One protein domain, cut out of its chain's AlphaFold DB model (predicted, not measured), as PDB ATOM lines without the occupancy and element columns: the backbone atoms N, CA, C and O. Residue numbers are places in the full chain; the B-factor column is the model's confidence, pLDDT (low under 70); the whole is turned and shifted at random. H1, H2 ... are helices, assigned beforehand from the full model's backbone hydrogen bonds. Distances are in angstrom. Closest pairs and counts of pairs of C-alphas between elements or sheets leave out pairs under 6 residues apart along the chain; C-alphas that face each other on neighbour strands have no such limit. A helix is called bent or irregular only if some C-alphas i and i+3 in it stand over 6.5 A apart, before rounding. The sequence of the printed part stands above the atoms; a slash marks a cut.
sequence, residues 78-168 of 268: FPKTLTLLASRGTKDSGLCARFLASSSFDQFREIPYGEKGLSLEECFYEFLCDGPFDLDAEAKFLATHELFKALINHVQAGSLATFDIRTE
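This is residues 78 to 168 of the 268 residues of an uncharacterized protein of Nonomuraea zeae (UniProt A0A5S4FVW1). One long helix, H4, makes one side of an elongated body, and two shorter helices, H1 and H3, pack on it, both running opposite to it; H2 is on the side of H1 and H3 away from H4, and crosses H3 nearly at a right angle. Beyond H2, the chain makes a long loop of residues 101 to 119 that reaches out to the far end near Tyr 113 and comes back to H3, while the last residues after H4 fold back and meet the returning part of this loop. The printed part has 91 residues with four named helices, H1, H2, H3 and H4 in that order along the chain, and no named strand, and its class is all helix. The whole is compact, with a radius of gyration of the C-alphas of 13.2 A, and its C-alphas span 39 by 25 by 21 A.

H4, the longest helix, is residues 137 to 157, 21 residues, and measures 30.2 A from first to last C-alpha. It begins at C-alpha 137, at (-47.411, 23.397, -25.436), and ends at C-alpha 157, at (-39.852, 52.427, -22.173), with y rising by far the most between them. H3 is residues 120 to 130, Leu 120 to Asp 130, and measures 15.4 A. H1 is residues 79 to 87, Pro 79 to Ser 87, begins at C-alpha 79, at (-38.990, 36.398, -33.657), and measures 12.5 A. H2 is residues 92 to 100, Asp 92 to Leu 100, and measures 11.9 A.

H4 touches both H3 and H1. H3 and H4 form a helical hairpin: they run opposite ways at a shallow tilt of 20 degrees, their centres are 10.8 A apart, and their closest C-alphas, those of Glu 121 and Leu 147, are 6.4 A apart. H1 touches H4 too, and runs opposite ways to it at a shallow tilt of 29 degrees. Their closest C-alphas are those of Thr 81 and Ala 143, 5.7 A apart, and H4 touches H1 with residues 139 to 146 alone. H1 and H3 are apart. H2 touches no helix. It is close to H3 but not clearly touching it, with the closest C-alphas, those of Phe 99 and Phe 127, 6.6 A apart, and the two helices are about perpendicular, at 88 degrees. H2 is also close to H1 but not clearly touching it; the closest C-alphas are those of Ala 86 and Asp 92, 7.2 A apart. H1 and H2 run opposite ways at a steep tilt of 67 degrees, only just short of about perpendicular. H2 and H4 are apart. Residues 117 to 118 pair with residues 163 to 164 as parallel strands do, though both stretches are too short to be named strands. In H1, H2, H3 and H4 every O i to N i+4 pair is within hydrogen-bond range, and no helix is bent or irregular.

The printed part runs from residue 78 to residue 168 of a chain of 268 residues and has no cut. The two C-alphas farthest apart are those of Arg 88 and Tyr 113, at 39.7 A, while those of Phe 78 and Glu 168, the first and last printed residues, are 18.7 A apart. The link from H1 to H2 is tight, with 4 residues, and the link from H3 to H4 is short, with 6. The link from H2 to H3 is long, with 19 residues, and its C-alphas lie 8 to 22 A from the mean of the C-alphas. The mean pLDDT of the printed part is 88.2, and five residues, 110 to 114, within this long link, are under 70.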
ATOM      1  N   PHE A  78     -41.826  38.796 -31.326       95.75
ATOM      2  CA  PHE A  78     -42.047  37.341 -31.455       95.75
ATOM      3  C   PHE A  78     -41.166  36.645 -32.523       95.75
ATOM      4  O   PHE A  78     -41.674  35.890 -33.364       95.75
ATOM      5  N   PRO A  79     -39.844  36.897 -32.576       94.69
ATOM      6  CA  PRO A  79     -38.990  36.398 -33.657       94.69
ATOM      7  C   PRO A  79     -39.001  34.869 -33.792       94.69
ATOM      8  O   PRO A  79     -39.054  34.330 -34.904       94.69
ATOM      9  N   LYS A  80     -38.940  34.148 -32.672       95.81
ATOM     10  CA  LYS A  80     -38.837  32.690 -32.664       95.81
ATOM     11  C   LYS A  80     -40.197  32.043 -32.852       95.81
ATOM     12  O   LYS A  80     -40.278  31.066 -33.591       95.81
ATOM     13  N   THR A  81     -41.260  32.605 -32.273       95.62
ATOM     14  CA  THR A  81     -42.630  32.129 -32.514       95.62
ATOM     15  C   THR A  81     -42.976  32.223 -33.996       95.62
ATOM     16  O   THR A  81     -43.437  31.245 -34.582       95.62
ATOM     17  N   LEU A  82     -42.668  33.345 -34.655       94.56
ATOM     18  CA  LEU A  82     -42.890  33.485 -36.098       94.56
ATOM     19  C   LEU A  82     -42.050  32.494 -36.915       94.56
ATOM     20  O   LEU A  82     -42.557  31.887 -37.858       94.56
ATOM     21  N   THR A  83     -40.793  32.266 -36.525       94.38
ATOM     22  CA  THR A  83     -39.926  31.266 -37.173       94.38
ATOM     23  C   THR A  83     -40.495  29.847 -37.040       94.38
ATOM     24  O   THR A  83     -40.488  29.083 -38.006       94.38
ATOM     25  N   LEU A  84     -41.030  29.497 -35.867       93.81
ATOM     26  CA  LEU A  84     -41.679  28.213 -35.612       93.81
ATOM     27  C   LEU A  84     -42.963  28.046 -36.437       93.81
ATOM     28  O   LEU A  84     -43.187  26.999 -37.038       93.81
ATOM     29  N   LEU A  85     -43.802  29.077 -36.516       92.44
ATOM     30  CA  LEU A  85     -45.015  29.033 -37.335       92.44
ATOM     31  C   LEU A  85     -44.684  28.890 -38.826       92.44
ATOM     32  O   LEU A  85     -45.333  28.113 -39.535       92.44
ATOM     33  N   ALA A  86     -43.638  29.575 -39.293       92.81
ATOM     34  CA  ALA A  86     -43.151  29.465 -40.662       92.81
ATOM     35  C   ALA A  86     -42.641  28.055 -40.992       92.81
ATOM     36  O   ALA A  86     -42.969  27.526 -42.056       92.81
ATOM     37  N   SER A  87     -41.905  27.407 -40.078       92.50
ATOM     38  CA  SER A  87     -41.436  26.026 -40.279       92.50
ATOM     39  C   SER A  87     -42.585  25.009 -40.327       92.50
ATOM     40  O   SER A  87     -42.465  23.977 -40.984       92.50
ATOM     41  N   ARG A  88     -43.733  25.342 -39.722       90.81
ATOM     42  CA  ARG A  88     -44.994  24.582 -39.790       90.81
ATOM     43  C   ARG A  88     -45.866  24.939 -41.005       90.81
ATOM     44  O   ARG A  88     -47.003  24.486 -41.101       90.81
ATOM     45  N   GLY A  89     -45.359  25.748 -41.937       90.31
ATOM     46  CA  GLY A  89     -46.043  26.103 -43.185       90.31
ATOM     47  C   GLY A  89     -46.939  27.345 -43.113       90.31
ATOM     48  O   GLY A  89     -47.580  27.689 -44.109       90.31
ATOM     49  N   THR A  90     -46.968  28.061 -41.985       90.38
ATOM     50  CA  THR A  90     -47.725  29.314 -41.862       90.38
ATOM     51  C   THR A  90     -46.905  30.480 -42.408       90.38
ATOM     52  O   THR A  90     -45.935  30.914 -41.800       90.38
ATOM     53  N   LYS A  91     -47.299  31.023 -43.562       89.00
ATOM     54  CA  LYS A  91     -46.631  32.192 -44.158       89.00
ATOM     55  C   LYS A  91     -47.008  33.481 -43.424       89.00
ATOM     56  O   LYS A  91     -48.194  33.716 -43.197       89.00
ATOM     57  N   ASP A  92     -46.036  34.367 -43.200       86.69
ATOM     58  CA  ASP A  92     -46.228  35.676 -42.551       86.69
ATOM     59  C   ASP A  92     -47.381  36.496 -43.139       86.69
ATOM     60  O   ASP A  92     -48.152  37.099 -42.400       86.69
ATOM     61  N   SER A  93     -47.529  36.519 -44.467       83.38
ATOM     62  CA  SER A  93     -48.599  37.281 -45.124       83.38
ATOM     63  C   SER A  93     -49.990  36.734 -44.802       83.38
ATOM     64  O   SER A  93     -50.920  37.507 -44.585       83.38
ATOM     65  N   GLY A  94     -50.134  35.407 -44.737       87.31
ATOM     66  CA  GLY A  94     -51.378  34.753 -44.342       87.31
ATOM     67  C   GLY A  94     -51.661  34.922 -42.851       87.31
ATOM     68  O   GLY A  94     -52.794  35.201 -42.474       87.31
ATOM     69  N   LEU A  95     -50.627  34.814 -42.013       90.50
ATOM     70  CA  LEU A  95     -50.721  35.039 -40.572       90.50
ATOM     71  C   LEU A  95     -51.165  36.467 -40.251       90.50
ATOM     72  O   LEU A  95     -52.145  36.653 -39.540       90.50
ATOM     73  N   CYS A  96     -50.491  37.461 -40.830       91.12
ATOM     74  CA  CYS A  96     -50.799  38.872 -40.630       91.12
ATOM     75  C   CYS A  96     -52.205  39.216 -41.139       91.12
ATOM     76  O   CYS A  96     -52.957  39.889 -40.446       91.12
ATOM     77  N   ALA A  97     -52.607  38.693 -42.304       88.81
ATOM     78  CA  ALA A  97     -53.965  38.887 -42.811       88.81
ATOM     79  C   ALA A  97     -55.041  38.309 -41.876       88.81
ATOM     80  O   ALA A  97     -56.058  38.957 -41.657       88.81
ATOM     81  N   ARG A  98     -54.819  37.113 -41.314       91.25
ATOM     82  CA  ARG A  98     -55.752  36.499 -40.353       91.25
ATOM     83  C   ARG A  98     -55.778  37.250 -39.024       91.25
ATOM     84  O   ARG A  98     -56.848  37.400 -38.454       91.25
ATOM     85  N   PHE A  99     -54.625  37.727 -38.561       93.31
ATOM     86  CA  PHE A  99     -54.522  38.512 -37.336       93.31
ATOM     87  C   PHE A  99     -55.263  39.847 -37.459       93.31
ATOM     88  O   PHE A  99     -56.104  40.151 -36.622       93.31
ATOM     89  N   LEU A 100     -55.026  40.601 -38.536       91.25
ATOM     90  CA  LEU A 100     -55.703  41.876 -38.797       91.25
ATOM     91  C   LEU A 100     -57.229  41.739 -38.890       91.25
ATOM     92  O   LEU A 100     -57.940  42.669 -38.543       91.25
ATOM     93  N   ALA A 101     -57.721  40.592 -39.356       88.69
ATOM     94  CA  ALA A 101     -59.147  40.292 -39.456       88.69
ATOM     95  C   ALA A 101     -59.751  39.698 -38.165       88.69
ATOM     96  O   ALA A 101     -60.916  39.300 -38.172       88.69
ATOM     97  N   SER A 102     -58.963  39.553 -37.094       91.12
ATOM     98  CA  SER A 102     -59.393  38.916 -35.847       91.12
ATOM     99  C   SER A 102     -59.928  39.926 -34.837       91.12
ATOM    100  O   SER A 102     -59.428  41.045 -34.742       91.12
ATOM    101  N   SER A 103     -60.861  39.484 -33.989       90.06
ATOM    102  CA  SER A 103     -61.370  40.287 -32.870       90.06
ATOM    103  C   SER A 103     -60.288  40.667 -31.857       90.06
ATOM    104  O   SER A 103     -60.428  41.656 -31.143       90.06
ATOM    105  N   SER A 104     -59.193  39.904 -31.778       91.50
ATOM    106  CA  SER A 104     -58.051  40.252 -30.930       91.50
ATOM    107  C   SER A 104     -57.378  41.542 -31.408       91.50
ATOM    108  O   SER A 104     -56.977  42.356 -30.582       91.50
ATOM    109  N   PHE A 105     -57.299  41.779 -32.724       91.06
ATOM    110  CA  PHE A 105     -56.723  43.011 -33.274       91.06
ATOM    111  C   PHE A 105     -57.623  44.236 -33.055       91.06
ATOM    112  O   PHE A 105     -57.108  45.336 -32.869       91.06
ATOM    113  N   ASP A 106     -58.944  44.064 -32.960       87.75
ATOM    114  CA  ASP A 106     -59.884  45.168 -32.694       87.75
ATOM    115  C   ASP A 106     -59.638  45.865 -31.341       87.75
ATOM    116  O   ASP A 106     -60.051  47.013 -31.137       87.75
ATOM    117  N   GLN A 107     -58.937  45.197 -30.418       88.00
ATOM    118  CA  GLN A 107     -58.552  45.730 -29.108       88.00
ATOM    119  C   GLN A 107     -57.268  46.578 -29.143       88.00
ATOM    120  O   GLN A 107     -56.985  47.295 -28.179       88.00
ATOM    121  N   PHE A 108     -56.497  46.526 -30.234       87.94
ATOM    122  CA  PHE A 108     -55.218  47.226 -30.356       87.94
ATOM    123  C   PHE A 108     -55.414  48.746 -30.364       87.94
ATOM    124  O   PHE A 108     -56.218  49.280 -31.135       87.94
ATOM    125  N   ARG A 109     -54.660  49.476 -29.535       81.88
ATOM    126  CA  ARG A 109     -54.639  50.948 -29.550       81.88
ATOM    127  C   ARG A 109     -53.212  51.460 -29.395       81.88
ATOM    128  O   ARG A 109     -52.517  51.110 -28.452       81.88
ATOM    129  N   GLU A 110     -52.807  52.347 -30.301       69.56
ATOM    130  CA  GLU A 110     -51.494  53.012 -30.272       69.56
ATOM    131  C   GLU A 110     -51.594  54.485 -29.826       69.56
ATOM    132  O   GLU A 110     -50.593  55.121 -29.504       69.56
ATOM    133  N   ILE A 111     -52.808  55.055 -29.805       66.38
ATOM    134  CA  ILE A 111     -53.013  56.501 -29.650       66.38
ATOM    135  C   ILE A 111     -53.032  56.905 -28.160       66.38
ATOM    136  O   ILE A 111     -53.930  56.477 -27.438       66.38
ATOM    137  N   PRO A 112     -52.148  57.821 -27.710       57.91
ATOM    138  CA  PRO A 112     -52.046  58.254 -26.306       57.91
ATOM    139  C   PRO A 112     -53.274  58.982 -25.734       57.91
ATOM    140  O   PRO A 112     -53.383  59.122 -24.520       57.91
ATOM    141  N   TYR A 113     -54.169  59.501 -26.580       58.12
ATOM    142  CA  TYR A 113     -55.268  60.392 -26.174       58.12
ATOM    143  C   TYR A 113     -56.672  59.774 -26.335       58.12
ATOM    144  O   TYR A 113     -57.664  60.496 -26.239       58.12
ATOM    145  N   GLY A 114     -56.765  58.470 -26.615       66.06
ATOM    146  CA  GLY A 114     -58.028  57.720 -26.682       66.06
ATOM    147  C   GLY A 114     -58.270  56.849 -25.443       66.06
ATOM    148  O   GLY A 114     -57.483  56.863 -24.499       66.06
ATOM    149  N   GLU A 115     -59.351  56.062 -25.453       74.75
ATOM    150  CA  GLU A 115     -59.486  54.957 -24.496       74.75
ATOM    151  C   GLU A 115     -58.318  53.981 -24.669       74.75
ATOM    152  O   GLU A 115     -57.953  53.626 -25.795       74.75
ATOM    153  N   LYS A 116     -57.736  53.547 -23.548       78.44
ATOM    154  CA  LYS A 116     -56.632  52.593 -23.570       78.44
ATOM    155  C   LYS A 116     -57.107  51.246 -24.106       78.44
ATOM    156  O   LYS A 116     -58.085  50.668 -23.624       78.44
ATOM    157  N   GLY A 117     -56.391  50.750 -25.106       84.56
ATOM    158  CA  GLY A 117     -56.529  49.387 -25.608       84.56
ATOM    159  C   GLY A 117     -55.404  48.495 -25.112       84.56
ATOM    160  O   GLY A 117     -54.759  48.796 -24.109       84.56
ATOM    161  N   LEU A 118     -55.185  47.416 -25.851       88.75
ATOM    162  CA  LEU A 118     -54.069  46.501 -25.657       88.75
ATOM    163  C   LEU A 118     -52.866  46.902 -26.510       88.75
ATOM    164  O   LEU A 118     -53.005  47.560 -27.551       88.75
ATOM    165  N   SER A 119     -51.691  46.445 -26.081       89.88
ATOM    166  CA  SER A 119     -50.494  46.443 -26.919       89.88
ATOM    167  C   SER A 119     -50.672  45.527 -28.138       89.88
ATOM    168  O   SER A 119     -51.457  44.574 -28.121       89.88
ATOM    169  N   LEU A 120     -49.917  45.792 -29.210       91.69
ATOM    170  CA  LEU A 120     -49.928  44.940 -30.403       91.69
ATOM    171  C   LEU A 120     -49.539  43.497 -30.051       91.69
ATOM    172  O   LEU A 120     -50.076  42.542 -30.612       91.69
ATOM    173  N   GLU A 121     -48.593  43.356 -29.127       94.00
ATOM    174  CA  GLU A 121     -48.074  42.076 -28.679       94.00
ATOM    175  C   GLU A 121     -49.093  41.254 -27.897       94.00
ATOM    176  O   GLU A 121     -49.193  40.053 -28.137       94.00
ATOM    177  N   GLU A 122     -49.875  41.882 -27.019       93.44
ATOM    178  CA  GLU A 122     -50.967  41.197 -26.321       93.44
ATOM    179  C   GLU A 122     -52.061  40.764 -27.288       93.44
ATOM    180  O   GLU A 122     -52.439  39.595 -27.279       93.44
ATOM    181  N   CYS A 123     -52.495  41.648 -28.193       94.19
ATOM    182  CA  CYS A 123     -53.461  41.289 -29.231       94.19
ATOM    183  C   CYS A 123     -52.989  40.082 -30.050       94.19
ATOM    184  O   CYS A 123     -53.770  39.182 -30.362       94.19
ATOM    185  N   PHE A 124     -51.709  40.057 -30.425       95.44
ATOM    186  CA  PHE A 124     -51.152  38.957 -31.201       95.44
ATOM    187  C   PHE A 124     -51.036  37.669 -30.381       95.44
ATOM    188  O   PHE A 124     -51.327  36.593 -30.901       95.44
ATOM    189  N   TYR A 125     -50.662  37.762 -29.106       95.50
ATOM    190  CA  TYR A 125     -50.627  36.614 -28.208       95.50
ATOM    191  C   TYR A 125     -52.017  36.001 -27.989       95.50
ATOM    192  O   TYR A 125     -52.162  34.784 -28.107       95.50
ATOM    193  N   GLU A 126     -53.043  36.823 -27.747       93.94
ATOM    194  CA  GLU A 126     -54.440  36.373 -27.653       93.94
ATOM    195  C   GLU A 126     -54.882  35.696 -28.952       93.94
ATOM    196  O   GLU A 126     -55.402  34.584 -28.938       93.94
ATOM    197  N   PHE A 127     -54.590  36.308 -30.101       94.81
ATOM    198  CA  PHE A 127     -54.884  35.713 -31.404       94.81
ATOM    199  C   PHE A 127     -54.196  34.356 -31.615       94.81
ATOM    200  O   PHE A 127     -54.747  33.465 -32.262       94.81
ATOM    201  N   LEU A 128     -52.983  34.186 -31.099       94.44
ATOM    202  CA  LEU A 128     -52.261  32.923 -31.167       94.44
ATOM    203  C   LEU A 128     -52.855  31.860 -30.234       94.44
ATOM    204  O   LEU A 128     -52.901  30.692 -30.617       94.44
ATOM    205  N   CYS A 129     -53.289  32.245 -29.033       90.25
ATOM    206  CA  CYS A 129     -53.736  31.311 -27.998       90.25
ATOM    207  C   CYS A 129     -55.221  30.933 -28.102       90.25
ATOM    208  O   CYS A 129     -55.548  29.763 -27.901       90.25
ATOM    209  N   ASP A 130     -56.077  31.894 -28.449       85.69
ATOM    210  CA  ASP A 130     -57.537  31.740 -28.536       85.69
ATOM    211  C   ASP A 130     -58.042  31.685 -29.981       85.69
ATOM    212  O   ASP A 130     -59.216  31.419 -30.252       85.69
ATOM    213  N   GLY A 131     -57.160  31.976 -30.935       78.19
ATOM    214  CA  GLY A 131     -57.503  31.983 -32.340       78.19
ATOM    215  C   GLY A 131     -57.473  30.597 -32.990       78.19
ATOM    216  O   GLY A 131     -57.411  29.552 -32.348       78.19
ATOM    217  N   PRO A 132     -57.505  30.565 -34.327       74.75
ATOM    218  CA  PRO A 132     -57.667  29.336 -35.103       74.75
ATOM    219  C   PRO A 132     -56.384  28.491 -35.214       74.75
ATOM    220  O   PRO A 132     -56.295  27.633 -36.097       74.75
ATOM    221  N   PHE A 133     -55.360  28.779 -34.413       79.38
ATOM    222  CA  PHE A 133     -54.118  28.019 -34.384       79.38
ATOM    223  C   PHE A 133     -54.172  27.029 -33.230       79.38
ATOM    224  O   PHE A 133     -54.246  27.420 -32.071       79.38
ATOM    225  N   ASP A 134     -54.089  25.737 -33.544       81.56
ATOM    226  CA  ASP A 134     -53.887  24.712 -32.523       81.56
ATOM    227  C   ASP A 134     -52.411  24.721 -32.103       81.56
ATOM    228  O   ASP A 134     -51.568  24.001 -32.648       81.56
ATOM    229  N   LEU A 135     -52.065  25.663 -31.222       88.31
ATOM    230  CA  LEU A 135     -50.719  25.755 -30.676       88.31
ATOM    231  C   LEU A 135     -50.500  24.656 -29.638       88.31
ATOM    232  O   LEU A 135     -51.177  24.601 -28.607       88.31
ATOM    233  N   ASP A 136     -49.487  23.832 -29.888       91.06
ATOM    234  CA  ASP A 136     -48.970  22.905 -28.890       91.06
ATOM    235  C   ASP A 136     -48.314  23.637 -27.706       91.06
ATOM    236  O   ASP A 136     -48.105  24.855 -27.708       91.06
ATOM    237  N   ALA A 137     -47.994  22.870 -26.664       91.75
ATOM    238  CA  ALA A 137     -47.411  23.397 -25.436       91.75
ATOM    239  C   ALA A 137     -46.085  24.140 -25.675       91.75
ATOM    240  O   ALA A 137     -45.833  25.158 -25.036       91.75
ATOM    241  N   GLU A 138     -45.259  23.672 -26.615       91.81
ATOM    242  CA  GLU A 138     -43.970  24.293 -26.940       91.81
ATOM    243  C   GLU A 138     -44.141  25.651 -27.630       91.81
ATOM    244  O   GLU A 138     -43.463  26.619 -27.279       91.81
ATOM    245  N   ALA A 139     -45.074  25.756 -28.579       92.69
ATOM    246  CA  ALA A 139     -45.386  27.011 -29.248       92.69
ATOM    247  C   ALA A 139     -46.016  28.025 -28.282       92.69
ATOM    248  O   ALA A 139     -45.649  29.200 -28.308       92.69
ATOM    249  N   LYS A 140     -46.911  27.575 -27.388       94.62
ATOM    250  CA  LYS A 140     -47.487  28.424 -26.329       94.62
ATOM    251  C   LYS A 140     -46.428  28.905 -25.340       94.62
ATOM    252  O   LYS A 140     -46.425  30.084 -24.982       94.62
ATOM    253  N   PHE A 141     -45.508  28.031 -24.935       95.56
ATOM    254  CA  PHE A 141     -44.355  28.396 -24.109       95.56
ATOM    255  C   PHE A 141     -43.537  29.508 -24.773       95.56
ATOM    256  O   PHE A 141     -43.284  30.545 -24.160       95.56
ATOM    257  N   LEU A 142     -43.176  29.323 -26.045       96.12
ATOM    258  CA  LEU A 142     -42.352  30.272 -26.784       96.12
ATOM    259  C   LEU A 142     -43.043  31.632 -26.953       96.12
ATOM    260  O   LEU A 142     -42.422  32.664 -26.698       96.12
ATOM    261  N   ALA A 143     -44.332  31.628 -27.300       96.50
ATOM    262  CA  ALA A 143     -45.128  32.845 -27.411       96.50
ATOM    263  C   ALA A 143     -45.241  33.575 -26.063       96.50
ATOM    264  O   ALA A 143     -45.103  34.793 -26.013       96.50
ATOM    265  N   THR A 144     -45.424  32.847 -24.957       97.19
ATOM    266  CA  THR A 144     -45.526  33.444 -23.612       97.19
ATOM    267  C   THR A 144     -44.193  34.050 -23.167       97.19
ATOM    268  O   THR A 144     -44.158  35.168 -22.655       97.19
ATOM    269  N   HIS A 145     -43.078  33.358 -23.424       97.19
ATOM    270  CA  HIS A 145     -41.730  33.872 -23.170       97.19
ATOM    271  C   HIS A 145     -41.472  35.193 -23.911       97.19
ATOM    272  O   HIS A 145     -40.968  36.163 -23.339       97.19
ATOM    273  N   GLU A 146     -41.806  35.226 -25.199       97.25
ATOM    274  CA  GLU A 146     -41.618  36.396 -26.054       97.25
ATOM    275  C   GLU A 146     -42.548  37.552 -25.654       97.25
ATOM    276  O   GLU A 146     -42.079  38.689 -25.544       97.25
ATOM    277  N   LEU A 147     -43.803  37.255 -25.292       97.19
ATOM    278  CA  LEU A 147     -44.734  38.230 -24.723       97.19
ATOM    279  C   LEU A 147     -44.168  38.868 -23.449       97.19
ATOM    280  O   LEU A 147     -44.116  40.091 -23.363       97.19
ATOM    281  N   PHE A 148     -43.703  38.081 -22.473       97.12
ATOM    282  CA  PHE A 148     -43.152  38.625 -21.224       97.12
ATOM    283  C   PHE A 148     -41.988  39.582 -21.471       97.12
ATOM    284  O   PHE A 148     -41.920  40.648 -20.860       97.12
ATOM    285  N   LYS A 149     -41.090  39.244 -22.400       95.25
ATOM    286  CA  LYS A 149     -39.981  40.133 -22.768       95.25
ATOM    287  C   LYS A 149     -40.471  41.412 -23.440       95.25
ATOM    288  O   LYS A 149     -39.950  42.483 -23.134       95.25
ATOM    289  N   ALA A 150     -41.461  41.320 -24.324       93.88
ATOM    290  CA  ALA A 150     -42.038  42.493 -24.965       93.88
ATOM    291  C   ALA A 150     -42.738  43.416 -23.956       93.88
ATOM    292  O   ALA A 150     -42.491  44.621 -23.954       93.88
ATOM    293  N   LEU A 151     -43.527  42.855 -23.036       93.94
ATOM    294  CA  LEU A 151     -44.188  43.608 -21.970       93.94
ATOM    295  C   LEU A 151     -43.177  44.284 -21.040       93.94
ATOM    296  O   LEU A 151     -43.324  45.463 -20.737       93.94
ATOM    297  N   ILE A 152     -42.102  43.594 -20.653       93.56
ATOM    298  CA  ILE A 152     -41.008  44.199 -19.880       93.56
ATOM    299  C   ILE A 152     -40.411  45.401 -20.614       93.56
ATOM    300  O   ILE A 152     -40.237  46.455 -20.002       93.56
ATOM    301  N   ASN A 153     -40.130  45.276 -21.914       90.81
ATOM    302  CA  ASN A 153     -39.589  46.380 -22.708       90.81
ATOM    303  C   ASN A 153     -40.557  47.572 -22.747       90.81
ATOM    304  O   ASN A 153     -40.128  48.718 -22.629       90.81
ATOM    305  N   HIS A 154     -41.862  47.310 -22.849       88.88
ATOM    306  CA  HIS A 154     -42.902  48.338 -22.786       88.88
ATOM    307  C   HIS A 154     -42.942  49.062 -21.439       88.88
ATOM    308  O   HIS A 154     -43.012  50.294 -21.406       88.88
ATOM    309  N   VAL A 155     -42.842  48.324 -20.328       89.81
ATOM    310  CA  VAL A 155     -42.744  48.923 -18.988       89.81
ATOM    311  C   VAL A 155     -41.469  49.767 -18.866       89.81
ATOM    312  O   VAL A 155     -41.538  50.897 -18.385       89.81
ATOM    313  N   GLN A 156     -40.323  49.273 -19.349       88.94
ATOM    314  CA  GLN A 156     -39.044  50.003 -19.331       88.94
ATOM    315  C   GLN A 156     -39.086  51.302 -20.129       88.94
ATOM    316  O   GLN A 156     -38.544  52.314 -19.690       88.94
ATOM    317  N   ALA A 157     -39.726  51.273 -21.296       85.25
ATOM    318  CA  ALA A 157     -39.852  52.427 -22.173       85.25
ATOM    319  C   ALA A 157     -40.867  53.467 -21.662       85.25
ATOM    320  O   ALA A 157     -40.944  54.562 -22.214       85.25
ATOM    321  N   GLY A 158     -41.650  53.149 -20.621       82.38
ATOM    322  CA  GLY A 158     -42.723  54.018 -20.137       82.38
ATOM    323  C   GLY A 158     -43.935  54.064 -21.073       82.38
ATOM    324  O   GLY A 158     -44.731  54.998 -21.001       82.38
ATOM    325  N   SER A 159     -44.103  53.055 -21.934       79.06
ATOM    326  CA  SER A 159     -45.163  53.001 -22.950       79.06
ATOM    327  C   SER A 159     -46.566  52.784 -22.370       79.06
ATOM    328  O   SER A 159     -47.552  52.964 -23.071       79.06
ATOM    329  N   LEU A 160     -46.697  52.479 -21.072       80.44
ATOM    330  CA  LEU A 160     -47.992  52.252 -20.398       80.44
ATOM    331  C   LEU A 160     -48.914  53.487 -20.355       80.44
ATOM    332  O   LEU A 160     -50.049  53.418 -19.875       80.44
ATOM    333  N   ALA A 161     -48.443  54.639 -20.836       73.31
ATOM    334  CA  ALA A 161     -49.295  55.792 -21.086       73.31
ATOM    335  C   ALA A 161     -50.288  55.549 -22.240       73.31
ATOM    336  O   ALA A 161     -51.357  56.156 -22.232       73.31
ATOM    337  N   THR A 162     -49.968  54.672 -23.202       73.44
ATOM    338  CA  THR A 162     -50.744  54.496 -24.446       73.44
ATOM    339  C   THR A 162     -51.646  53.260 -24.465       73.44
ATOM    340  O   THR A 162     -52.636  53.251 -25.192       73.44
ATOM    341  N   PHE A 163     -51.364  52.250 -23.643       80.81
ATOM    342  CA  PHE A 163     -52.170  51.029 -23.521       80.81
ATOM    343  C   PHE A 163     -52.164  50.494 -22.085       80.81
ATOM    344  O   PHE A 163     -51.398  50.955 -21.232       80.81
ATOM    345  N   ASP A 164     -53.041  49.526 -21.827       85.75
ATOM    346  CA  ASP A 164     -53.027  48.704 -20.618       85.75
ATOM    347  C   ASP A 164     -52.415  47.334 -20.919       85.75
ATOM    348  O   ASP A 164     -52.529  46.841 -22.037       85.75
ATOM    349  N   ILE A 165     -51.832  46.711 -19.893       87.25
ATOM    350  CA  ILE A 165     -51.521  45.280 -19.899       87.25
ATOM    351  C   ILE A 165     -52.688  44.569 -19.216       87.25
ATOM    352  O   ILE A 165     -52.997  44.879 -18.062       87.25
ATOM    353  N   ARG A 166     -53.349  43.648 -19.920       89.44
ATOM    354  CA  ARG A 166     -54.538  42.925 -19.424       89.44
ATOM    355  C   ARG A 166     -54.372  41.417 -19.392       89.44
ATOM    356  O   ARG A 166     -55.211  40.744 -18.801       89.44
ATOM    357  N   THR A 167     -53.314  40.887 -19.997       88.69
ATOM    358  CA  THR A 167     -53.038  39.453 -19.932       88.69
ATOM    359  C   THR A 167     -52.938  38.958 -18.481       88.69
ATOM    360  O   THR A 167     -52.268  39.561 -17.644       88.69
ATOM    361  N   GLU A 168     -53.584  37.834 -18.165       87.69
ATOM    362  CA  GLU A 168     -53.589  37.290 -16.797       87.69
ATOM    363  C   GLU A 168     -52.232  36.696 -16.387       87.69
ATOM    364  O   GLU A 168     -51.924  36.580 -15.199       87.69
TER     365      GLU A 168